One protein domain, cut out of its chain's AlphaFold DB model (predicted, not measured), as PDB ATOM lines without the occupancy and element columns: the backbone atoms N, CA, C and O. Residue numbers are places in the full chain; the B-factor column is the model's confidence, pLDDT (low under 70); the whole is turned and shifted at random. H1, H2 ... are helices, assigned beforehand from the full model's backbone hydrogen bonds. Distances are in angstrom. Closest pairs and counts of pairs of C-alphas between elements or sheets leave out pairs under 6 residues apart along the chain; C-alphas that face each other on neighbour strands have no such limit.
ATOM      1  N   GLY A 127       6.691 -78.852 453.225       70.50
ATOM      2  CA  GLY A 127       7.663 -78.663 454.301       70.50
ATOM      3  C   GLY A 127       8.481 -77.380 454.138       70.50
ATOM      4  O   GLY A 127       8.738 -76.682 455.120       70.50
ATOM      5  N   LEU A 128       8.839 -77.030 452.901       72.94
ATOM      6  CA  LEU A 128       9.488 -75.764 452.577       72.94
ATOM      7  C   LEU A 128       8.554 -74.582 452.860       72.94
ATOM      8  O   LEU A 128       8.975 -73.662 453.547       72.94
ATOM      9  N   ILE A 129       7.286 -74.626 452.434       76.25
ATOM     10  CA  ILE A 129       6.304 -73.559 452.720       76.25
ATOM     11  C   ILE A 129       6.193 -73.302 454.231       76.25
ATOM     12  O   ILE A 129       6.225 -72.154 454.669       76.25
ATOM     13  N   LEU A 130       6.093 -74.357 455.044       75.62
ATOM     14  CA  LEU A 130       5.973 -74.232 456.502       75.62
ATOM     15  C   LEU A 130       7.227 -73.618 457.139       75.62
ATOM     16  O   LEU A 130       7.113 -72.767 458.022       75.62
ATOM     17  N   ALA A 131       8.413 -74.036 456.685       72.62
ATOM     18  CA  ALA A 131       9.691 -73.492 457.138       72.62
ATOM     19  C   ALA A 131       9.819 -71.999 456.808       72.62
ATOM     20  O   ALA A 131      10.168 -71.198 457.671       72.62
ATOM     21  N   GLU A 132       9.466 -71.632 455.577       76.94
ATOM     22  CA  GLU A 132       9.464 -70.256 455.081       76.94
ATOM     23  C   GLU A 132       8.533 -69.347 455.886       76.94
ATOM     24  O   GLU A 132       8.916 -68.246 456.286       76.94
ATOM     25  N   VAL A 133       7.322 -69.828 456.183       80.88
ATOM     26  CA  VAL A 133       6.384 -69.103 457.042       80.88
ATOM     27  C   VAL A 133       6.985 -68.923 458.435       80.88
ATOM     28  O   VAL A 133       7.033 -67.800 458.923       80.88
ATOM     29  N   HIS A 134       7.488 -69.981 459.076       77.81
ATOM     30  CA  HIS A 134       8.070 -69.880 460.420       77.81
ATOM     31  C   HIS A 134       9.228 -68.872 460.503       77.81
ATOM     32  O   HIS A 134       9.231 -68.027 461.400       77.81
ATOM     33  N   GLU A 135      10.172 -68.919 459.560       75.94
ATOM     34  CA  GLU A 135      11.301 -67.980 459.514       75.94
ATOM     35  C   GLU A 135      10.823 -66.529 459.371       75.94
ATOM     36  O   GLU A 135      11.296 -65.644 460.090       75.94
ATOM     37  N   PHE A 136       9.845 -66.281 458.492       84.44
ATOM     38  CA  PHE A 136       9.259 -64.954 458.344       84.44
ATOM     39  C   PHE A 136       8.575 -64.484 459.632       84.44
ATOM     40  O   PHE A 136       8.761 -63.336 460.027       84.44
ATOM     41  N   LEU A 137       7.807 -65.348 460.302       81.81
ATOM     42  CA  LEU A 137       7.099 -65.013 461.541       81.81
ATOM     43  C   LEU A 137       8.060 -64.617 462.667       81.81
ATOM     44  O   LEU A 137       7.836 -63.609 463.345       81.81
ATOM     45  N   ALA A 138       9.139 -65.384 462.842       75.81
ATOM     46  CA  ALA A 138      10.181 -65.088 463.819       75.81
ATOM     47  C   ALA A 138      10.853 -63.742 463.510       75.81
ATOM     48  O   ALA A 138      10.908 -62.863 464.371       75.81
ATOM     49  N   PHE A 139      11.274 -63.539 462.255       83.12
ATOM     50  CA  PHE A 139      11.862 -62.278 461.808       83.12
ATOM     51  C   PHE A 139      10.917 -61.090 462.016       83.12
ATOM     52  O   PHE A 139      11.312 -60.093 462.614       83.12
ATOM     53  N   ALA A 140       9.672 -61.185 461.545       84.88
ATOM     54  CA  ALA A 140       8.691 -60.107 461.604       84.88
ATOM     55  C   ALA A 140       8.369 -59.709 463.047       84.88
ATOM     56  O   ALA A 140       8.220 -58.522 463.337       84.88
ATOM     57  N   THR A 141       8.285 -60.684 463.952       77.19
ATOM     58  CA  THR A 141       8.057 -60.426 465.375       77.19
ATOM     59  C   THR A 141       9.206 -59.621 465.973       77.19
ATOM     60  O   THR A 141       8.982 -58.541 466.516       77.19
ATOM     61  N   VAL A 142      10.440 -60.112 465.829       75.81
ATOM     62  CA  VAL A 142      11.622 -59.472 466.422       75.81
ATOM     63  C   VAL A 142      11.879 -58.110 465.779       75.81
ATOM     64  O   VAL A 142      12.094 -57.127 466.481       75.81
ATOM     65  N   ALA A 143      11.769 -58.001 464.451       81.94
ATOM     66  CA  ALA A 143      11.945 -56.740 463.737       81.94
ATOM     67  C   ALA A 143      10.976 -55.657 464.236       81.94
ATOM     68  O   ALA A 143      11.408 -54.534 464.473       81.94
ATOM     69  N   ASN A 144       9.700 -55.984 464.464       79.75
ATOM     70  CA  ASN A 144       8.733 -55.025 465.013       79.75
ATOM     71  C   ASN A 144       9.038 -54.601 466.460       79.75
ATOM     72  O   ASN A 144       8.580 -53.541 466.879       79.75
ATOM     73  N   GLN A 145       9.797 -55.400 467.214       75.06
ATOM     74  CA  GLN A 145      10.182 -55.088 468.592       75.06
ATOM     75  C   GLN A 145      11.439 -54.221 468.671       75.06
ATOM     76  O   GLN A 145      11.496 -53.301 469.484       75.06
ATOM     77  N   ILE A 146      12.443 -54.505 467.835       75.25
ATOM     78  CA  ILE A 146      13.762 -53.864 467.940       75.25
ATOM     79  C   ILE A 146      13.962 -52.718 466.950       75.25
ATOM     80  O   ILE A 146      14.804 -51.854 467.186       75.25
ATOM     81  N   HIS A 147      13.252 -52.712 465.815       80.25
ATOM     82  CA  HIS A 147      13.498 -51.747 464.749       80.25
ATOM     83  C   HIS A 147      12.569 -50.527 464.893       80.25
ATOM     84  O   HIS A 147      11.354 -50.663 464.763       80.25
ATOM     85  N   PRO A 148      13.123 -49.319 465.117       74.50
ATOM     86  CA  PRO A 148      12.338 -48.147 465.517       74.50
ATOM     87  C   PRO A 148      11.675 -47.382 464.361       74.50
ATOM     88  O   PRO A 148      10.955 -46.412 464.592       74.50
ATOM     89  N   PHE A 149      11.948 -47.767 463.112       80.50
ATOM     90  CA  PHE A 149      11.494 -47.047 461.920       80.50
ATOM     91  C   PHE A 149      10.782 -47.988 460.940       80.50
ATOM     92  O   PHE A 149      10.958 -49.198 460.969       80.50
ATOM     93  N   ASP A 150       9.997 -47.463 460.015       82.31
ATOM     94  CA  ASP A 150       9.391 -48.244 458.928       82.31
ATOM     95  C   ASP A 150      10.292 -48.332 457.686       82.31
ATOM     96  O   ASP A 150       9.958 -49.008 456.711       82.31
ATOM     97  N   THR A 151      11.443 -47.654 457.723       86.19
ATOM     98  CA  THR A 151      12.402 -47.528 456.628       86.19
ATOM     99  C   THR A 151      13.774 -48.059 457.016       86.19
ATOM    100  O   THR A 151      14.261 -47.875 458.131       86.19
ATOM    101  N   LEU A 152      14.423 -48.702 456.048       87.06
ATOM    102  CA  LEU A 152      15.733 -49.307 456.224       87.06
ATOM    103  C   LEU A 152      16.830 -48.311 455.824       87.06
ATOM    104  O   LEU A 152      17.033 -48.024 454.643       87.06
ATOM    105  N   THR A 153      17.540 -47.772 456.811       88.62
ATOM    106  CA  THR A 153      18.663 -46.847 456.634       88.62
ATOM    107  C   THR A 153      19.854 -47.293 457.479       88.62
ATOM    108  O   THR A 153      19.712 -48.034 458.451       88.62
ATOM    109  N   SER A 154      21.054 -46.791 457.171       86.56
ATOM    110  CA  SER A 154      22.221 -47.038 458.034       86.56
ATOM    111  C   SER A 154      21.976 -46.565 459.476       86.56
ATOM    112  O   SER A 154      22.441 -47.200 460.420       86.56
ATOM    113  N   SER A 155      21.208 -45.483 459.658       88.00
ATOM    114  CA  SER A 155      20.821 -44.999 460.985       88.00
ATOM    115  C   SER A 155      19.826 -45.934 461.668       88.00
ATOM    116  O   SER A 155      20.009 -46.239 462.842       88.00
ATOM    117  N   SER A 156      18.806 -46.424 460.955       86.94
ATOM    118  CA  SER A 156      17.782 -47.298 461.541       86.94
ATOM    119  C   SER A 156      18.365 -48.623 462.027       86.94
ATOM    120  O   SER A 156      18.041 -49.067 463.125       86.94
ATOM    121  N   ILE A 157      19.307 -49.198 461.274       86.25
ATOM    122  CA  ILE A 157      20.027 -50.420 461.658       86.25
ATOM    123  C   ILE A 157      20.895 -50.188 462.894       86.25
ATOM    124  O   ILE A 157      20.924 -51.032 463.787       86.25
ATOM    125  N   LYS A 158      21.597 -49.048 462.977       85.62
ATOM    126  CA  LYS A 158      22.383 -48.697 464.170       85.62
ATOM    127  C   LYS A 158      21.490 -48.556 465.398       85.62
ATOM    128  O   LYS A 158      21.839 -49.080 466.450       85.62
ATOM    129  N   CYS A 159      20.340 -47.897 465.261       83.44
ATOM    130  CA  CYS A 159      19.374 -47.780 466.350       83.44
ATOM    131  C   CYS A 159      18.826 -49.149 466.771       83.44
ATOM    132  O   CYS A 159      18.785 -49.426 467.965       83.44
ATOM    133  N   ALA A 160      18.486 -50.024 465.819       82.62
ATOM    134  CA  ALA A 160      18.034 -51.384 466.115       82.62
ATOM    135  C   ALA A 160      19.105 -52.207 466.853       82.62
ATOM    136  O   ALA A 160      18.795 -52.918 467.802       82.62
ATOM    137  N   ALA A 161      20.380 -52.063 466.474       83.12
ATOM    138  CA  ALA A 161      21.492 -52.722 467.158       83.12
ATOM    139  C   ALA A 161      21.703 -52.221 468.597       83.12
ATOM    140  O   ALA A 161      22.064 -53.007 469.470       83.12
ATOM    141  N   ILE A 162      21.471 -50.931 468.853       80.75
ATOM    142  CA  ILE A 162      21.496 -50.370 470.212       80.75
ATOM    143  C   ILE A 162      20.318 -50.926 471.022       80.75
ATOM    144  O   ILE A 162      20.537 -51.469 472.099       80.75
ATOM    145  N   ALA A 163      19.102 -50.892 470.467       75.06
ATOM    146  CA  ALA A 163      17.901 -51.402 471.131       75.06
ATOM    147  C   ALA A 163      18.010 -52.894 471.497       75.06
ATOM    148  O   ALA A 163      17.681 -53.282 472.615       75.06
ATOM    149  N   ALA A 164      18.537 -53.722 470.594       73.44
ATOM    150  CA  ALA A 164      18.805 -55.137 470.852       73.44
ATOM    151  C   ALA A 164      19.876 -55.370 471.927       73.44
ATOM    152  O   ALA A 164      19.811 -56.318 472.702       73.44
ATOM    153  N   LYS A 165      20.899 -54.512 471.994       72.69
ATOM    154  CA  LYS A 165      21.915 -54.615 473.046       72.69
ATOM    155  C   LYS A 165      21.311 -54.337 474.425       72.69
ATOM    156  O   LYS A 165      21.712 -54.973 475.400       72.69
ATOM    157  N   ASP A 166      20.354 -53.420 474.487       66.81
ATOM    158  CA  ASP A 166      19.683 -53.023 475.722       66.81
ATOM    159  C   ASP A 166      18.582 -54.021 476.150       66.81
ATOM    160  O   ASP A 166      18.236 -54.070 477.330       66.81
ATOM    161  N   SER A 167      18.068 -54.855 475.232       61.53
ATOM    162  CA  SER A 167      17.013 -55.855 475.495       61.53
ATOM    163  C   SER A 167      17.490 -57.072 476.308       61.53
ATOM    164  O   SER A 167      16.689 -57.743 476.957       61.53
ATOM    165  N   GLY A 168      18.790 -57.389 476.264       54.97
ATOM    166  CA  GLY A 168      19.371 -58.584 476.889       54.97
ATOM    167  C   GLY A 168      19.100 -59.913 476.159       54.97
ATOM    168  O   GLY A 168      19.642 -60.938 476.579       54.97
ATOM    169  N   SER A 169      18.332 -59.923 475.060       57.44
ATOM    170  CA  SER A 169      17.969 -61.122 474.277       57.44
ATOM    171  C   SER A 169      18.892 -61.318 473.066       57.44
ATOM    172  O   SER A 169      18.540 -61.057 471.920       57.44
ATOM    173  N   LEU A 170      20.130 -61.751 473.311       57.94
ATOM    174  CA  LEU A 170      21.209 -61.580 472.329       57.94
ATOM    175  C   LEU A 170      21.111 -62.435 471.053       57.94
ATOM    176  O   LEU A 170      21.634 -62.000 470.032       57.94
ATOM    177  N   ILE A 171      20.523 -63.635 471.063       64.50
ATOM    178  CA  ILE A 171      20.645 -64.570 469.923       64.50
ATOM    179  C   ILE A 171      19.642 -64.236 468.812       64.50
ATOM    180  O   ILE A 171      20.034 -64.013 467.665       64.50
ATOM    181  N   GLU A 172      18.359 -64.172 469.150       64.00
ATOM    182  CA  GLU A 172      17.260 -63.902 468.226       64.00
ATOM    183  C   GLU A 172      17.344 -62.477 467.666       64.00
ATOM    184  O   GLU A 172      17.199 -62.276 466.456       64.00
ATOM    185  N   ASP A 173      17.691 -61.504 468.514       67.94
ATOM    186  CA  ASP A 173      17.862 -60.112 468.100       67.94
ATOM    187  C   ASP A 173      19.056 -59.959 467.149       67.94
ATOM    188  O   ASP A 173      18.960 -59.275 466.127       67.94
ATOM    189  N   SER A 174      20.173 -60.650 467.420       68.81
ATOM    190  CA  SER A 174      21.336 -60.654 466.519       68.81
ATOM    191  C   SER A 174      20.995 -61.252 465.156       68.81
ATOM    192  O   SER A 174      21.435 -60.735 464.125       68.81
ATOM    193  N   HIS A 175      20.194 -62.319 465.131       73.25
ATOM    194  CA  HIS A 175      19.746 -62.926 463.883       73.25
ATOM    195  C   HIS A 175      18.867 -61.962 463.074       73.25
ATOM    196  O   HIS A 175      19.129 -61.735 461.889       73.25
ATOM    197  N   ALA A 176      17.888 -61.320 463.715       77.25
ATOM    198  CA  ALA A 176      17.034 -60.330 463.066       77.25
ATOM    199  C   ALA A 176      17.836 -59.129 462.532       77.25
ATOM    200  O   ALA A 176      17.628 -58.706 461.393       77.25
ATOM    201  N   ILE A 177      18.812 -58.623 463.296       81.00
ATOM    202  CA  ILE A 177      19.712 -57.545 462.852       81.00
ATOM    203  C   ILE A 177      20.525 -57.965 461.628       81.00
ATOM    204  O   ILE A 177      20.661 -57.176 460.689       81.00
ATOM    205  N   SER A 178      21.035 -59.197 461.599       79.12
ATOM    206  CA  SER A 178      21.770 -59.719 460.444       79.12
ATOM    207  C   SER A 178      20.903 -59.728 459.180       79.12
ATOM    208  O   SER A 178      21.376 -59.347 458.107       79.12
ATOM    209  N   ILE A 179      19.627 -60.112 459.294       81.88
ATOM    210  CA  ILE A 179      18.674 -60.076 458.172       81.88
ATOM    211  C   ILE A 179      18.449 -58.628 457.709       81.88
ATOM    212  O   ILE A 179      18.523 -58.351 456.511       81.88
ATOM    213  N   LEU A 180      18.241 -57.684 458.634       85.75
ATOM    214  CA  LEU A 180      18.067 -56.261 458.306       85.75
ATOM    215  C   LEU A 180      19.299 -55.675 457.589       85.75
ATOM    216  O   LEU A 180      19.163 -54.945 456.606       85.75
ATOM    217  N   GLN A 181      20.508 -56.021 458.034       84.69
ATOM    218  CA  GLN A 181      21.766 -55.598 457.407       84.69
ATOM    219  C   GLN A 181      21.934 -56.157 455.990       84.69
ATOM    220  O   GLN A 181      22.315 -55.422 455.069       84.69
ATOM    221  N   ALA A 182      21.622 -57.440 455.796       79.50
ATOM    222  CA  ALA A 182      21.650 -58.075 454.484       79.50
ATOM    223  C   ALA A 182      20.648 -57.407 453.530       79.50
ATOM    224  O   ALA A 182      21.012 -57.002 452.423       79.50
ATOM    225  N   ALA A 183      19.413 -57.190 453.993       84.19
ATOM    226  CA  ALA A 183      18.376 -56.496 453.235       84.19
ATOM    227  C   ALA A 183      18.827 -55.097 452.783       84.19
ATOM    228  O   ALA A 183      18.623 -54.725 451.624       84.19
ATOM    229  N   PHE A 184      19.490 -54.344 453.666       84.94
ATOM    230  CA  PHE A 184      19.967 -52.988 453.383       84.94
ATOM    231  C   PHE A 184      21.078 -52.965 452.349       84.94
ATOM    232  O   PHE A 184      21.063 -52.132 451.437       84.94
ATOM    233  N   THR A 185      22.012 -53.904 452.453       79.94
ATOM    234  CA  THR A 185      23.115 -54.047 451.502       79.94
ATOM    235  C   THR A 185      22.581 -54.300 450.093       79.94
ATOM    236  O   THR A 185      22.976 -53.620 449.143       79.94
ATOM    237  N   ILE A 186      21.615 -55.213 449.957       76.25
ATOM    238  CA  ILE A 186      20.987 -55.533 448.670       76.25
ATOM    239  C   ILE A 186      20.155 -54.365 448.139       76.25
ATOM    240  O   ILE A 186      20.270 -54.018 446.963       76.25
ATOM    241  N   GLN A 187      19.352 -53.723 448.989       80.56
ATOM    242  CA  GLN A 187      18.549 -52.566 448.597       80.56
ATOM    243  C   GLN A 187      19.428 -51.420 448.079       80.56
ATOM    244  O   GLN A 187      19.134 -50.851 447.026       80.56
ATOM    245  N   THR A 188      20.527 -51.123 448.772       79.00
ATOM    246  CA  THR A 188      21.487 -50.085 448.372       79.00
ATOM    247  C   THR A 188      22.174 -50.454 447.057       79.00
ATOM    248  O   THR A 188      22.245 -49.630 446.146       79.00
ATOM    249  N   GLY A 189      22.606 -51.711 446.902       72.50
ATOM    250  CA  GLY A 189      23.196 -52.206 445.656       72.50
ATOM    251  C   GLY A 189      22.254 -52.080 444.453       72.50
ATOM    252  O   GLY A 189      22.670 -51.616 443.392       72.50
ATOM    253  N   LEU A 190      20.971 -52.414 444.625       72.88
ATOM    254  CA  LEU A 190      19.943 -52.259 443.587       72.88
ATOM    255  C   LEU A 190      19.686 -50.788 443.228       72.88
ATOM    256  O   LEU A 190      19.487 -50.465 442.057       72.88
ATOM    257  N   GLN A 191      19.681 -49.887 444.213       74.31
ATOM    258  CA  GLN A 191      19.507 -48.449 443.978       74.31
ATOM    259  C   GLN A 191      20.690 -47.841 443.210       74.31
ATOM    260  O   GLN A 191      20.477 -47.066 442.277       74.31
ATOM    261  N   ILE A 192      21.923 -48.230 443.549       71.81
ATOM    262  CA  ILE A 192      23.127 -47.793 442.831       71.81
ATOM    263  C   ILE A 192      23.070 -48.273 441.375       71.81
ATOM    264  O   ILE A 192      23.215 -47.462 440.468       71.81
ATOM    265  N   GLN A 193      22.739 -49.544 441.128       67.44
ATOM    266  CA  GLN A 193      22.612 -50.077 439.763       67.44
ATOM    267  C   GLN A 193      21.570 -49.341 438.913       67.44
ATOM    268  O   GLN A 193      21.803 -49.102 437.734       67.44
ATOM    269  N   ARG A 194      20.431 -48.951 439.500       67.12
ATOM    270  CA  ARG A 194      19.393 -48.181 438.790       67.12
ATOM    271  C   ARG A 194      19.838 -46.769 438.409       67.12
ATOM    272  O   ARG A 194      19.266 -46.191 437.492       67.12
ATOM    273  N   THR A 195      20.805 -46.203 439.129       69.56
ATOM    274  CA  THR A 195      21.273 -44.822 438.937       69.56
ATOM    275  C   THR A 195      22.587 -44.737 438.157       69.56
ATOM    276  O   THR A 195      22.888 -43.691 437.585       69.56
ATOM    277  N   SER A 196      23.352 -45.829 438.062       60.03
ATOM    278  CA  SER A 196      24.599 -45.908 437.301       60.03
ATOM    279  C   SER A 196      24.413 -46.596 435.941       60.03
ATOM    280  O   SER A 196      24.111 -47.784 435.890       60.03
ATOM    281  N   ASN A 197      24.732 -45.913 434.835       55.19
ATOM    282  CA  ASN A 197      24.842 -46.504 433.482       55.19
ATOM    283  C   ASN A 197      26.050 -47.463 433.309       55.19
ATOM    284  O   ASN A 197      26.456 -47.764 432.187       55.19
ATOM    285  N   ASN A 206      18.414 -64.008 440.542       49.00
ATOM    286  CA  ASN A 206      17.237 -64.728 441.009       49.00
ATOM    287  C   ASN A 206      16.983 -64.671 442.521       49.00
ATOM    288  O   ASN A 206      17.516 -65.446 443.309       49.00
ATOM    289  N   ALA A 207      16.072 -63.777 442.905       51.06
ATOM    290  CA  ALA A 207      15.345 -63.925 444.156       51.06
ATOM    291  C   ALA A 207      14.505 -65.205 444.076       51.06
ATOM    292  O   ALA A 207      13.685 -65.316 443.165       51.06
ATOM    293  N   VAL A 208      14.651 -66.123 445.030       54.97
ATOM    294  CA  VAL A 208      13.552 -67.048 445.321       54.97
ATOM    295  C   VAL A 208      12.573 -66.238 446.158       54.97
ATOM    296  O   VAL A 208      12.827 -65.955 447.329       54.97
ATOM    297  N   SER A 209      11.520 -65.729 445.518       62.72
ATOM    298  CA  SER A 209      10.402 -65.147 446.253       62.72
ATOM    299  C   SER A 209       9.798 -66.215 447.153       62.72
ATOM    300  O   SER A 209       9.801 -67.394 446.798       62.72
ATOM    301  N   LEU A 210       9.250 -65.793 448.291       68.75
ATOM    302  CA  LEU A 210       8.381 -66.663 449.068       68.75
ATOM    303  C   LEU A 210       7.302 -67.258 448.140       68.75
ATOM    304  O   LEU A 210       6.739 -66.510 447.333       68.75
ATOM    305  N   PRO A 211       7.008 -68.565 448.259       74.31
ATOM    306  CA  PRO A 211       5.802 -69.172 447.715       74.31
ATOM    307  C   PRO A 211       4.582 -68.271 447.884       74.31
ATOM    308  O   PRO A 211       4.380 -67.707 448.963       74.31
ATOM    309  N   GLN A 212       3.729 -68.157 446.864       81.62
ATOM    310  CA  GLN A 212       2.529 -67.311 446.955       81.62
ATOM    311  C   GLN A 212       1.647 -67.719 448.146       81.62
ATOM    312  O   GLN A 212       1.095 -66.865 448.838       81.62
ATOM    313  N   ILE A 213       1.581 -69.021 448.430       82.00
ATOM    314  CA  ILE A 213       0.884 -69.581 449.593       82.00
ATOM    315  C   ILE A 213       1.511 -69.086 450.901       82.00
ATOM    316  O   ILE A 213       0.792 -68.644 451.791       82.00
ATOM    317  N   ALA A 214       2.844 -69.088 451.015       82.38
ATOM    318  CA  ALA A 214       3.531 -68.567 452.199       82.38
ATOM    319  C   ALA A 214       3.242 -67.071 452.404       82.38
ATOM    320  O   ALA A 214       2.985 -66.653 453.528       82.38
ATOM    321  N   ILE A 215       3.205 -66.274 451.329       86.38
ATOM    322  CA  ILE A 215       2.862 -64.844 451.401       86.38
ATOM    323  C   ILE A 215       1.438 -64.646 451.935       86.38
ATOM    324  O   ILE A 215       1.243 -63.832 452.838       86.38
ATOM    325  N   VAL A 216       0.458 -65.394 451.414       86.56
ATOM    326  CA  VAL A 216      -0.942 -65.336 451.877       86.56
ATOM    327  C   VAL A 216      -1.028 -65.685 453.359       86.56
ATOM    328  O   VAL A 216      -1.618 -64.945 454.142       86.56
ATOM    329  N   ILE A 217      -0.367 -66.769 453.761       86.88
ATOM    330  CA  ILE A 217      -0.341 -67.222 455.148       86.88
ATOM    331  C   ILE A 217       0.279 -66.168 456.081       86.88
ATOM    332  O   ILE A 217      -0.285 -65.853 457.131       86.88
ATOM    333  N   CYS A 218       1.432 -65.614 455.704       88.56
ATOM    334  CA  CYS A 218       2.124 -64.590 456.480       88.56
ATOM    335  C   CYS A 218       1.305 -63.298 456.591       88.56
ATOM    336  O   CYS A 218       1.304 -62.671 457.649       88.56
ATOM    337  N   SER A 219       0.587 -62.918 455.532       89.56
ATOM    338  CA  SER A 219      -0.326 -61.769 455.523       89.56
ATOM    339  C   SER A 219      -1.499 -61.975 456.486       89.56
ATOM    340  O   SER A 219      -1.781 -61.106 457.314       89.56
ATOM    341  N   ASP A 220      -2.155 -63.139 456.426       86.31
ATOM    342  CA  ASP A 220      -3.263 -63.496 457.323       86.31
ATOM    343  C   ASP A 220      -2.824 -63.443 458.795       86.31
ATOM    344  O   ASP A 220      -3.494 -62.829 459.633       86.31
ATOM    345  N   TRP A 221      -1.656 -64.017 459.107       86.00
ATOM    346  CA  TRP A 221      -1.077 -63.928 460.446       86.00
ATOM    347  C   TRP A 221      -0.760 -62.484 460.839       86.00
ATOM    348  O   TRP A 221      -1.106 -62.066 461.942       86.00
ATOM    349  N   TYR A 222      -0.140 -61.700 459.953       85.06
ATOM    350  CA  TYR A 222       0.304 -60.342 460.265       85.06
ATOM    351  C   TYR A 222      -0.876 -59.410 460.584       85.06
ATOM    352  O   TYR A 222      -0.800 -58.605 461.514       85.06
ATOM    353  N   ASN A 223      -2.009 -59.569 459.894       82.69
ATOM    354  CA  ASN A 223      -3.250 -58.851 460.203       82.69
ATOM    355  C   ASN A 223      -3.787 -59.186 461.608       82.69
ATOM    356  O   ASN A 223      -4.221 -58.295 462.350       82.69
ATOM    357  N   CYS A 224      -3.714 -60.459 462.003       76.50
ATOM    358  CA  CYS A 224      -4.073 -60.892 463.354       76.50
ATOM    359  C   CYS A 224      -3.082 -60.350 464.393       76.50
ATOM    360  O   CYS A 224      -3.492 -59.824 465.428       76.50
ATOM    361  N   TYR A 225      -1.782 -60.422 464.100       74.12
ATOM    362  CA  TYR A 225      -0.707 -59.918 464.950       74.12
ATOM    363  C   TYR A 225      -0.815 -58.409 465.187       74.12
ATOM    364  O   TYR A 225      -0.658 -57.968 466.319       74.12
ATOM    365  N   LYS A 226      -1.177 -57.616 464.172       71.69
ATOM    366  CA  LYS A 226      -1.433 -56.174 464.315       71.69
ATOM    367  C   LYS A 226      -2.539 -55.877 465.327       71.69
ATOM    368  O   LYS A 226      -2.385 -55.007 466.179       71.69
ATOM    369  N   SER A 227      -3.638 -56.625 465.243       68.44
ATOM    370  CA  SER A 227      -4.760 -56.500 466.181       68.44
ATOM    371  C   SER A 227      -4.331 -56.898 467.596       68.44
ATOM    372  O   SER A 227      -4.602 -56.194 468.562       68.44
ATOM    373  N   TYR A 228      -3.579 -57.988 467.708       66.06
ATOM    374  CA  TYR A 228      -3.039 -58.490 468.962       66.06
ATOM    375  C   TYR A 228      -2.059 -57.511 469.634       66.06
ATOM    376  O   TYR A 228      -2.278 -57.126 470.777       66.06
ATOM    377  N   ALA A 229      -1.045 -57.025 468.912       62.62
ATOM    378  CA  ALA A 229      -0.056 -56.068 469.413       62.62
ATOM    379  C   ALA A 229      -0.700 -54.764 469.916       62.62
ATOM    380  O   ALA A 229      -0.240 -54.183 470.901       62.62
ATOM    381  N   SER A 230      -1.799 -54.339 469.282       63.38
ATOM    382  CA  SER A 230      -2.568 -53.172 469.723       63.38
ATOM    383  C   SER A 230      -3.306 -53.390 471.053       63.38
ATOM    384  O   SER A 230      -3.431 -52.452 471.837       63.38
ATOM    385  N   CYS A 231      -3.744 -54.620 471.343       56.31
ATOM    386  CA  CYS A 231      -4.463 -54.968 472.573       56.31
ATOM    387  C   CYS A 231      -3.535 -55.205 473.773       56.31
ATOM    388  O   CYS A 231      -3.950 -55.016 474.913       56.31
ATOM    389  N   THR A 232      -2.298 -55.636 473.528       52.53
ATOM    390  CA  THR A 232      -1.387 -56.147 474.568       52.53
ATOM    391  C   THR A 232      -0.373 -55.119 475.043       52.53
ATOM    392  O   THR A 232       0.368 -55.362 475.991       52.53
ATOM    393  N   GLY A 233      -0.332 -53.945 474.408       49.66
ATOM    394  CA  GLY A 233       0.575 -52.879 474.810       49.66
ATOM    395  C   GLY A 233       2.051 -53.221 474.591       49.66
ATOM    396  O   GLY A 233       2.898 -52.575 475.196       49.66
ATOM    397  N   ILE A 234       2.382 -54.164 473.692       51.41
ATOM    398  CA  ILE A 234       3.767 -54.456 473.252       51.41
ATOM    399  C   ILE A 234       4.478 -53.184 472.718       51.41
ATOM    400  O   ILE A 234       5.699 -53.126 472.641       51.41
ATOM    401  N   HIS A 235       3.730 -52.103 472.473       50.44
ATOM    402  CA  HIS A 235       4.202 -50.726 472.272       50.44
ATOM    403  C   HIS A 235       4.887 -50.059 473.492       50.44
ATOM    404  O   HIS A 235       5.005 -48.836 473.521       50.44
ATOM    405  N   GLN A 236       5.332 -50.806 474.509       42.44
ATOM    406  CA  GLN A 236       5.889 -50.246 475.754       42.44
ATOM    407  C   GLN A 236       7.177 -49.423 475.579       42.44
ATOM    408  O   GLN A 236       7.549 -48.694 476.496       42.44
ATOM    409  N   ASN A 237       7.802 -49.443 474.399       43.75
ATOM    410  CA  ASN A 237       8.826 -48.472 474.038       43.75
ATOM    411  C   ASN A 237       8.210 -47.382 473.153       43.75
ATOM    412  O   ASN A 237       7.675 -47.658 472.085       43.75
ATOM    413  N   THR A 238       8.313 -46.133 473.611       41.34
ATOM    414  CA  THR A 238       7.710 -44.879 473.107       41.34
ATOM    415  C   THR A 238       7.908 -44.540 471.619       41.34
ATOM    416  O   THR A 238       7.502 -43.467 471.176       41.34
ATOM    417  N   ILE A 239       8.538 -45.411 470.837       48.84
ATOM    418  CA  ILE A 239       8.740 -45.287 469.397       48.84
ATOM    419  C   ILE A 239       8.676 -46.703 468.821       48.84
ATOM    420  O   ILE A 239       9.629 -47.452 468.985       48.84
ATOM    421  N   SER A 240       7.562 -47.068 468.184       53.91
ATOM    422  CA  SER A 240       7.552 -47.978 467.029       53.91
ATOM    423  C   SER A 240       6.126 -48.141 466.516       53.91
ATOM    424  O   SER A 240       5.337 -48.952 467.003       53.91
ATOM    425  N   THR A 241       5.784 -47.354 465.501       65.44
ATOM    426  CA  THR A 241       4.726 -47.737 464.566       65.44
ATOM    427  C   THR A 241       5.103 -49.077 463.945       65.44
ATOM    428  O   THR A 241       6.222 -49.233 463.462       65.44
ATOM    429  N   MET A 242       4.174 -50.029 463.958       74.12
ATOM    430  CA  MET A 242       4.376 -51.354 463.373       74.12
ATOM    431  C   MET A 242       4.847 -51.237 461.914       74.12
ATOM    432  O   MET A 242       4.242 -50.503 461.128       74.12
ATOM    433  N   ILE A 243       5.918 -51.947 461.552       84.69
ATOM    434  CA  ILE A 243       6.504 -51.887 460.207       84.69
ATOM    435  C   ILE A 243       5.519 -52.517 459.224       84.69
ATOM    436  O   ILE A 243       5.209 -53.691 459.424       84.69
ATOM    437  N   PRO A 244       5.082 -51.824 458.155       89.19
ATOM    438  CA  PRO A 244       4.142 -52.369 457.177       89.19
ATOM    439  C   PRO A 244       4.539 -53.759 456.660       89.19
ATOM    440  O   PRO A 244       5.722 -54.037 456.442       89.19
ATOM    441  N   PHE A 245       3.547 -54.622 456.430       89.81
ATOM    442  CA  PHE A 245       3.761 -55.998 455.972       89.81
ATOM    443  C   PHE A 245       4.617 -56.054 454.704       89.81
ATOM    444  O   PHE A 245       5.565 -56.833 454.611       89.81
ATOM    445  N   GLU A 246       4.335 -55.172 453.749       90.75
ATOM    446  CA  GLU A 246       5.023 -55.085 452.465       90.75
ATOM    447  C   GLU A 246       6.510 -54.759 452.647       90.75
ATOM    448  O   GLU A 246       7.355 -55.300 451.928       90.75
ATOM    449  N   ASN A 247       6.843 -53.929 453.642       90.19
ATOM    450  CA  ASN A 247       8.224 -53.595 453.977       90.19
ATOM    451  C   ASN A 247       8.933 -54.809 454.583       90.19
ATOM    452  O   ASN A 247      10.029 -55.142 454.137       90.19
ATOM    453  N   LEU A 248       8.295 -55.527 455.515       89.62
ATOM    454  CA  LEU A 248       8.852 -56.749 456.110       89.62
ATOM    455  C   LEU A 248       9.090 -57.841 455.064       89.62
ATOM    456  O   LEU A 248      10.178 -58.412 455.017       89.62
ATOM    457  N   VAL A 249       8.115 -58.098 454.188       89.50
ATOM    458  CA  VAL A 249       8.251 -59.067 453.086       89.50
ATOM    459  C   VAL A 249       9.370 -58.649 452.142       89.50
ATOM    460  O   VAL A 249      10.185 -59.482 451.741       89.50
ATOM    461  N   THR A 250       9.455 -57.360 451.811       86.88
ATOM    462  CA  THR A 250      10.509 -56.831 450.942       86.88
ATOM    463  C   THR A 250      11.883 -56.981 451.581       86.88
ATOM    464  O   THR A 250      12.809 -57.428 450.907       86.88
ATOM    465  N   TRP A 251      12.042 -56.648 452.863       87.44
ATOM    466  CA  TRP A 251      13.312 -56.782 453.575       87.44
ATOM    467  C   TRP A 251      13.729 -58.242 453.694       87.44
ATOM    468  O   TRP A 251      14.852 -58.577 453.326       87.44
ATOM    469  N   PHE A 252      12.813 -59.120 454.098       85.81
ATOM    470  CA  PHE A 252      13.063 -60.557 454.195       85.81
ATOM    471  C   PHE A 252      13.452 -61.159 452.835       85.81
ATOM    472  O   PHE A 252      14.464 -61.848 452.709       85.81
ATOM    473  N   THR A 253      12.716 -60.813 451.774       79.75
ATOM    474  CA  THR A 253      13.025 -61.248 450.402       79.75
ATOM    475  C   THR A 253      14.357 -60.674 449.916       79.75
ATOM    476  O   THR A 253      15.128 -61.376 449.268       79.75
ATOM    477  N   ASN A 254      14.664 -59.410 450.227       76.50
ATOM    478  CA  ASN A 254      15.931 -58.774 449.859       76.50
ATOM    479  C   ASN A 254      17.120 -59.408 450.575       76.50
ATOM    480  O   ASN A 254      18.129 -59.642 449.925       76.50
ATOM    481  N   ALA A 255      17.007 -59.728 451.863       75.19
ATOM    482  CA  ALA A 255      18.050 -60.445 452.591       75.19
ATOM    483  C   ALA A 255      18.350 -61.817 451.962       75.19
ATOM    484  O   ALA A 255      19.489 -62.274 451.971       75.19
ATOM    485  N   ARG A 256      17.335 -62.447 451.362       69.38
ATOM    486  CA  ARG A 256      17.439 -63.743 450.678       69.38
ATOM    487  C   ARG A 256      17.880 -63.641 449.211       69.38
ATOM    488  O   ARG A 256      18.300 -64.637 448.623       69.38
ATOM    489  N   ARG A 257      17.859 -62.446 448.604       60.09
ATOM    490  CA  ARG A 257      18.435 -62.185 447.273       60.09
ATOM    491  C   ARG A 257      19.966 -62.243 447.375       60.09
ATOM    492  O   ARG A 257      20.584 -61.259 447.757       60.09
ATOM    493  N   ARG A 258      20.560 -63.369 446.948       53.41
ATOM    494  CA  ARG A 258      22.011 -63.695 446.898       53.41
ATOM    495  C   ARG A 258      22.671 -64.144 448.209       53.41
ATOM    496  O   ARG A 258      23.643 -63.548 448.662       53.41
ATOM    497  N   ILE A 259      22.277 -65.318 448.688       48.00
ATOM    498  CA  ILE A 259      23.191 -66.221 449.412       48.00
ATOM    499  C   ILE A 259      23.473 -67.451 448.519       48.00
ATOM    500  O   ILE A 259      23.224 -68.593 448.880       48.00
ATOM    501  N   ILE A 260      23.919 -67.213 447.277       38.66
ATOM    502  CA  ILE A 260      24.477 -68.256 446.392       38.66
ATOM    503  C   ILE A 260      25.709 -67.658 445.708       38.66
ATOM    504  O   ILE A 260      25.679 -67.223 444.560       38.66
ATOM    505  N   LYS A 271      14.171 -76.417 456.963       43.06
ATOM    506  CA  LYS A 271      13.905 -77.718 456.326       43.06
ATOM    507  C   LYS A 271      14.952 -78.797 456.614       43.06
ATOM    508  O   LYS A 271      14.572 -79.926 456.827       43.06
ATOM    509  N   SER A 272      16.247 -78.520 456.615       45.25
ATOM    510  CA  SER A 272      17.302 -79.466 457.006       45.25
ATOM    511  C   SER A 272      17.415 -79.681 458.520       45.25
ATOM    512  O   SER A 272      17.830 -80.759 458.927       45.25
ATOM    513  N   ILE A 273      17.003 -78.714 459.353       41.06
ATOM    514  CA  ILE A 273      16.883 -78.881 460.815       41.06
ATOM    515  C   ILE A 273      15.658 -79.739 461.132       41.06
ATOM    516  O   ILE A 273      15.755 -80.699 461.883       41.06
ATOM    517  N   VAL A 274      14.524 -79.435 460.504       43.91
ATOM    518  CA  VAL A 274      13.265 -80.179 460.554       43.91
ATOM    519  C   VAL A 274      13.469 -81.559 459.956       43.91
ATOM    520  O   VAL A 274      13.192 -82.536 460.627       43.91
ATOM    521  N   ASN A 275      14.059 -81.682 458.769       46.88
ATOM    522  CA  ASN A 275      14.443 -82.967 458.197       46.88
ATOM    523  C   ASN A 275      15.471 -83.643 459.089       46.88
ATOM    524  O   ASN A 275      15.332 -84.823 459.305       46.88
ATOM    525  N   GLY A 276      16.454 -82.966 459.674       43.94
ATOM    526  CA  GLY A 276      17.377 -83.569 460.637       43.94
ATOM    527  C   GLY A 276      16.649 -84.125 461.864       43.94
ATOM    528  O   GLY A 276      16.934 -85.235 462.299       43.94
ATOM    529  N   ALA A 277      15.643 -83.405 462.357       41.38
ATOM    530  CA  ALA A 277      14.789 -83.798 463.466       41.38
ATOM    531  C   ALA A 277      13.752 -84.872 463.072       41.38
ATOM    532  O   ALA A 277      13.313 -85.639 463.921       41.38
ATOM    533  N   LEU A 278      13.315 -84.944 461.816       46.31
ATOM    534  CA  LEU A 278      12.385 -85.957 461.295       46.31
ATOM    535  C   LEU A 278      13.130 -87.214 460.800       46.31
ATOM    536  O   LEU A 278      12.606 -88.318 460.882       46.31
TER     537      LEU A 278
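AT A GLANCE: This is residues 127 to 197, 206 to 260 and 271 to 278 of the 487 residues of an uncharacterized protein of Morchella conica CCBAS932 (UniProt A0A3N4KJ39). Helix H1 has H4 alongside it, the helical hairpin of H2 and H3 crosses its last part, and H5 packs between H1 and H3; H6 lies by H1's first residues, and residues 191 to 197 stick out. The printed part has 134 residues with six named helices, H1 to H6 in order: all helix, mostly crossed, compact, radius of gyration of the C-alphas 15.5 A, spans 44 by 42 by 26 A.

IN THESE COORDINATES: Find C-alpha 127 at (7.663, -78.663, 454.301); there H1 begins, residues 127 to 146, 29.0 A. Next come H2, 154 to 167; H3, 170 to 195, 37.4 A; H4, 212 to 232, 30.0 A; H5, 245 to 256; and H6, 271 to 278, ending at (12.385, -85.957, 461.295).

HOW THE PARTS SIT: From the hub H1, look at Val 133 and Ala 214 of H4, the closest C-alphas, 5.6 A. H3 touches H5 about perpendicular, 86 degrees, C-alphas 183 and 255 closest at 4.0 A. In each helix every O i to N i+4 pair is within hydrogen-bond range.

THE WHOLE: Cuts leave gaps of 21.1 A, C-alphas 197 to 206, and 17.3 A, 260 to 271. The link H4 to H5 is long. Mean pLDDT of the printed part is 72.1; 47 residues are under 70, among them 271 to 278.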